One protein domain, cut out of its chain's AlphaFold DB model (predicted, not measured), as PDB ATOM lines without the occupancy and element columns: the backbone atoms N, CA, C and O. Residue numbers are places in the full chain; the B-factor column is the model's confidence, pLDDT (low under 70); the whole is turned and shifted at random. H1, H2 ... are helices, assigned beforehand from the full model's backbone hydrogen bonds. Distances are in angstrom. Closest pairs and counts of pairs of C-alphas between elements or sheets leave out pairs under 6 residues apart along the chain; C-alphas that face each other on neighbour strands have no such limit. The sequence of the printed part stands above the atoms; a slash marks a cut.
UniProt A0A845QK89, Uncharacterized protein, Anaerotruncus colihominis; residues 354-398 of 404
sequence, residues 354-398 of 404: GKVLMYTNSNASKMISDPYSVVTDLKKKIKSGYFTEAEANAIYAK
ATOM      1  N   GLY A 354     365.164 237.855 299.858       76.75
ATOM      2  CA  GLY A 354     366.120 238.292 300.879       76.75
ATOM      3  C   GLY A 354     367.471 238.709 300.290       76.75
ATOM      4  O   GLY A 354     368.008 239.757 300.651       76.75
ATOM      5  N   LYS A 355     367.998 237.937 299.331       81.50
ATOM      6  CA  LYS A 355     369.243 238.284 298.624       81.50
ATOM      7  C   LYS A 355     369.088 239.527 297.756       81.50
ATOM      8  O   LYS A 355     369.973 240.382 297.760       81.50
ATOM      9  N   VAL A 356     367.975 239.618 297.027       83.81
ATOM     10  CA  VAL A 356     367.644 240.780 296.190       83.81
ATOM     11  C   VAL A 356     367.576 242.042 297.050       83.81
ATOM     12  O   VAL A 356     368.257 243.016 296.741       83.81
ATOM     13  N   LEU A 357     366.839 241.992 298.165       81.62
ATOM     14  CA  LEU A 357     366.641 243.125 299.069       81.62
ATOM     15  C   LEU A 357     367.948 243.596 299.719       81.62
ATOM     16  O   LEU A 357     368.238 244.793 299.706       81.62
ATOM     17  N   MET A 358     368.752 242.665 300.244       87.06
ATOM     18  CA  MET A 358     370.062 242.977 300.828       87.06
ATOM     19  C   MET A 358     370.960 243.694 299.820       87.06
ATOM     20  O   MET A 358     371.516 244.746 300.125       87.06
ATOM     21  N   TYR A 359     371.061 243.166 298.599       89.62
ATOM     22  CA  TYR A 359     371.923 243.754 297.581       89.62
ATOM     23  C   TYR A 359     371.432 245.130 297.118       89.62
ATOM     24  O   TYR A 359     372.258 246.030 296.957       89.62
ATOM     25  N   THR A 360     370.118 245.326 296.957       87.06
ATOM     26  CA  THR A 360     369.555 246.646 296.631       87.06
ATOM     27  C   THR A 360     369.792 247.660 297.738       87.06
ATOM     28  O   THR A 360     370.201 248.777 297.449       87.06
ATOM     29  N   ASN A 361     369.630 247.274 299.005       80.69
ATOM     30  CA  ASN A 361     369.812 248.197 300.124       80.69
ATOM     31  C   ASN A 361     371.287 248.576 300.301       80.69
ATOM     32  O   ASN A 361     371.607 249.750 300.463       80.69
ATOM     33  N   SER A 362     372.204 247.609 300.196       86.81
ATOM     34  CA  SER A 362     373.645 247.870 300.309       86.81
ATOM     35  C   SER A 362     374.216 248.700 299.156       86.81
ATOM     36  O   SER A 362     375.302 249.258 299.294       86.81
ATOM     37  N   ASN A 363     373.513 248.783 298.021       88.00
ATOM     38  CA  ASN A 363     373.959 249.533 296.847       88.00
ATOM     39  C   ASN A 363     373.027 250.696 296.478       88.00
ATOM     40  O   ASN A 363     373.236 251.296 295.429       88.00
ATOM     41  N   ALA A 364     372.057 251.058 297.324       84.25
ATOM     42  CA  ALA A 364     371.034 252.057 297.004       84.25
ATOM     43  C   ALA A 364     371.638 253.396 296.543       84.25
ATOM     44  O   ALA A 364     371.267 253.917 295.494       84.25
ATOM     45  N   SER A 365     372.651 253.904 297.254       81.31
ATOM     46  CA  SER A 365     373.336 255.147 296.874       81.31
ATOM     47  C   SER A 365     374.057 255.033 295.526       81.31
ATOM     48  O   SER A 365     374.000 255.959 294.724       81.31
ATOM     49  N   LYS A 366     374.688 253.882 295.239       85.38
ATOM     50  CA  LYS A 366     375.388 253.627 293.967       85.38
ATOM     51  C   LYS A 366     374.427 253.420 292.803       85.38
ATOM     52  O   LYS A 366     374.734 253.817 291.691       85.38
ATOM     53  N   MET A 367     373.249 252.850 293.050       88.25
ATOM     54  CA  MET A 367     372.202 252.708 292.033       88.25
ATOM     55  C   MET A 367     371.708 254.069 291.521       88.25
ATOM     56  O   MET A 367     371.207 254.139 290.404       88.25
ATOM     57  N   ILE A 368     371.874 255.135 292.312       82.12
ATOM     58  CA  ILE A 368     371.545 256.512 291.930       82.12
ATOM     59  C   ILE A 368     372.766 257.224 291.331       82.12
ATOM     60  O   ILE A 368     372.648 257.847 290.279       82.12
ATOM     61  N   SER A 369     373.931 257.146 291.983       85.00
ATOM     62  CA  SER A 369     375.110 257.930 291.588       85.00
ATOM     63  C   SER A 369     375.948 257.314 290.461       85.00
ATOM     64  O   SER A 369     376.584 258.056 289.716       85.00
ATOM     65  N   ASP A 370     375.958 255.986 290.322       89.50
ATOM     66  CA  ASP A 370     376.719 255.247 289.305       89.50
ATOM     67  C   ASP A 370     376.061 253.883 288.986       89.50
ATOM     68  O   ASP A 370     376.534 252.814 289.394       89.50
ATOM     69  N   PRO A 371     374.942 253.878 288.242       87.06
ATOM     70  CA  PRO A 371     374.214 252.648 287.939       87.06
ATOM     71  C   PRO A 371     375.013 251.674 287.051       87.06
ATOM     72  O   PRO A 371     374.779 250.463 287.098       87.06
ATOM     73  N   TYR A 372     375.995 252.154 286.278       89.56
ATOM     74  CA  TYR A 372     376.812 251.313 285.393       89.56
ATOM     75  C   TYR A 372     377.742 250.370 286.161       89.56
ATOM     76  O   TYR A 372     377.897 249.202 285.769       89.56
ATOM     77  N   SER A 373     378.337 250.825 287.269       88.88
ATOM     78  CA  SER A 373     379.148 249.937 288.110       88.88
ATOM     79  C   SER A 373     378.302 248.855 288.781       88.88
ATOM     80  O   SER A 373     378.731 247.698 288.832       88.88
ATOM     81  N   VAL A 374     377.065 249.173 289.184       91.06
ATOM     82  CA  VAL A 374     376.130 248.192 289.763       91.06
ATOM     83  C   VAL A 374     375.695 247.152 288.724       91.06
ATOM     84  O   VAL A 374     375.695 245.955 289.013       91.06
ATOM     85  N   VAL A 375     375.410 247.563 287.483       92.31
ATOM     86  CA  VAL A 375     375.105 246.637 286.372       92.31
ATOM     87  C   VAL A 375     376.279 245.694 286.094       92.31
ATOM     88  O   VAL A 375     376.080 244.497 285.868       92.31
ATOM     89  N   THR A 376     377.507 246.214 286.122       93.81
ATOM     90  CA  THR A 376     378.725 245.429 285.870       93.81
ATOM     91  C   THR A 376     378.985 244.410 286.982       93.81
ATOM     92  O   THR A 376     379.334 243.261 286.694       93.81
ATOM     93  N   ASP A 377     378.777 244.794 288.244       93.50
ATOM     94  CA  ASP A 377     378.873 243.883 289.389       93.50
ATOM     95  C   ASP A 377     377.788 242.792 289.337       93.50
ATOM     96  O   ASP A 377     378.095 241.607 289.494       93.50
ATOM     97  N   LEU A 378     376.543 243.147 288.992       93.50
ATOM     98  CA  LEU A 378     375.449 242.188 288.781       93.50
ATOM     99  C   LEU A 378     375.788 241.140 287.716       93.50
ATOM    100  O   LEU A 378     375.628 239.946 287.969       93.50
ATOM    101  N   LYS A 379     376.341 241.549 286.566       93.00
ATOM    102  CA  LYS A 379     376.775 240.611 285.511       93.00
ATOM    103  C   LYS A 379     377.852 239.642 285.999       93.00
ATOM    104  O   LYS A 379     377.791 238.449 285.691       93.00
ATOM    105  N   LYS A 380     378.818 240.116 286.795       93.25
ATOM    106  CA  LYS A 380     379.838 239.246 287.413       93.25
ATOM    107  C   LYS A 380     379.209 238.251 288.389       93.25
ATOM    108  O   LYS A 380     379.589 237.080 288.383       93.25
ATOM    109  N   LYS A 381     378.229 238.691 289.181       90.69
ATOM    110  CA  LYS A 381     377.521 237.860 290.166       90.69
ATOM    111  C   LYS A 381     376.552 236.853 289.543       90.69
ATOM    112  O   LYS A 381     376.366 235.779 290.108       90.69
ATOM    113  N   ILE A 382     375.989 237.145 288.371       90.50
ATOM    114  CA  ILE A 382     375.267 236.149 287.566       90.50
ATOM    115  C   ILE A 382     376.248 235.084 287.065       90.50
ATOM    116  O   ILE A 382     376.020 233.892 287.252       90.50
ATOM    117  N   LYS A 383     377.391 235.500 286.499       90.94
ATOM    118  CA  LYS A 383     378.402 234.574 285.960       90.94
ATOM    119  C   LYS A 383     378.999 233.648 287.028       90.94
ATOM    120  O   LYS A 383     379.356 232.517 286.715       90.94
ATOM    121  N   SER A 384     379.092 234.103 288.278       88.69
ATOM    122  CA  SER A 384     379.529 233.274 289.411       88.69
ATOM    123  C   SER A 384     378.416 232.419 290.033       88.69
ATOM    124  O   SER A 384     378.682 231.678 290.977       88.69
ATOM    125  N   GLY A 385     377.175 232.513 289.536       88.81
ATOM    126  CA  GLY A 385     376.014 231.794 290.068       88.81
ATOM    127  C   GLY A 385     375.486 232.341 291.400       88.81
ATOM    128  O   GLY A 385     374.693 231.678 292.068       88.81
ATOM    129  N   TYR A 386     375.926 233.534 291.815       87.56
ATOM    130  CA  TYR A 386     375.461 234.176 293.047       87.56
ATOM    131  C   TYR A 386     374.018 234.694 292.920       87.56
ATOM    132  O   TYR A 386     373.259 234.601 293.892       87.56
ATOM    133  N   PHE A 387     373.658 235.180 291.726       90.94
ATOM    134  CA  PHE A 387     372.300 235.559 291.326       90.94
ATOM    135  C   PHE A 387     371.835 234.768 290.103       90.94
ATOM    136  O   PHE A 387     372.624 234.454 289.212       90.94
ATOM    137  N   THR A 388     370.535 234.503 290.044       90.50
ATOM    138  CA  THR A 388     369.829 234.110 288.818       90.50
ATOM    139  C   THR A 388     369.489 235.341 287.967       90.50
ATOM    140  O   THR A 388     369.452 236.465 288.470       90.50
ATOM    141  N   GLU A 389     369.194 235.145 286.678       85.44
ATOM    142  CA  GLU A 389     368.736 236.237 285.799       85.44
ATOM    143  C   GLU A 389     367.435 236.881 286.297       85.44
ATOM    144  O   GLU A 389     367.296 238.101 286.255       85.44
ATOM    145  N   ALA A 390     366.512 236.089 286.851       84.69
ATOM    146  CA  ALA A 390     365.267 236.595 287.429       84.69
ATOM    147  C   ALA A 390     365.518 237.511 288.642       84.69
ATOM    148  O   ALA A 390     364.920 238.582 288.749       84.69
ATOM    149  N   GLU A 391     366.439 237.130 289.532       86.75
ATOM    150  CA  GLU A 391     366.835 237.955 290.682       86.75
ATOM    151  C   GLU A 391     367.534 239.247 290.246       86.75
ATOM    152  O   GLU A 391     367.272 240.306 290.811       86.75
ATOM    153  N   ALA A 392     368.376 239.190 289.212       88.00
ATOM    154  CA  ALA A 392     369.019 240.379 288.663       88.00
ATOM    155  C   ALA A 392     368.009 241.337 288.011       88.00
ATOM    156  O   ALA A 392     368.081 242.543 288.240       88.00
ATOM    157  N   ASN A 393     367.022 240.814 287.279       86.25
ATOM    158  CA  ASN A 393     365.951 241.617 286.683       86.25
ATOM    159  C   ASN A 393     365.100 242.331 287.743       86.25
ATOM    160  O   ASN A 393     364.752 243.498 287.563       86.25
ATOM    161  N   ALA A 394     364.838 241.686 288.883       87.44
ATOM    162  CA  ALA A 394     364.162 242.326 290.014       87.44
ATOM    163  C   ALA A 394     364.989 243.470 290.638       87.44
ATOM    164  O   ALA A 394     364.420 244.434 291.146       87.44
ATOM    165  N   ILE A 395     366.323 243.385 290.591       88.81
ATOM    166  CA  ILE A 395     367.228 244.452 291.044       88.81
ATOM    167  C   ILE A 395     367.267 245.594 290.017       88.81
ATOM    168  O   ILE A 395     367.193 246.760 290.409       88.81
ATOM    169  N   TYR A 396     367.316 245.281 288.718       88.50
ATOM    170  CA  TYR A 396     367.262 246.279 287.642       88.50
ATOM    171  C   TYR A 396     365.960 247.083 287.659       88.50
ATOM    172  O   TYR A 396     366.003 248.299 287.500       88.50
ATOM    173  N   ALA A 397     364.823 246.442 287.944       85.06
ATOM    174  CA  ALA A 397     363.527 247.112 288.062       85.06
ATOM    175  C   ALA A 397     363.467 248.157 289.195       85.06
ATOM    176  O   ALA A 397     362.590 249.018 289.185       85.06
ATOM    177  N   LYS A 398     364.385 248.091 290.172       83.56
ATOM    178  CA  LYS A 398     364.494 249.055 291.277       83.56
ATOM    179  C   LYS A 398     365.535 250.149 291.040       83.56
ATOM    180  O   LYS A 398     365.664 251.040 291.877       83.56
TER     181      LYS A 398
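This is residues 354 to 398 of the 404 residues of an uncharacterized protein of Anaerotruncus colihominis (UniProt A0A845QK89). What shape? The longest helix, H3, and H4 form a hairpin, H1 packs on H4, and short H2 joins H1 to H3 at one end. What parts? It is all helix, 45 residues with helices H1 to H4. It is compact, with radius of gyration of the C-alphas 9.6 A and spans of 26 by 20 by 16 A.

Where is H3? H3, residues 371 to 383, runs 18.7 A from C-alpha 371 at (374.214, 252.648, 287.939). The others? H1 is residues 354 to 362, H2 364 to 369, and H4 389 to 396, ending at C-alpha (367.262, 246.279, 287.642).

And H4? H4 touches H3, opposite ways at a shallow tilt of 13 degrees, the C-alphas of Leu 378 and Ala 392 closest at 6.7 A. And H1? H1 touches H4, the same way, closest at the C-alphas of Val 356 and Glu 391, 6.2 A. In H1 to H4 every O i to N i+4 pair is within hydrogen-bond range.

Any cut? The printed part has no cut. Low confidence? No printed residue is under 70.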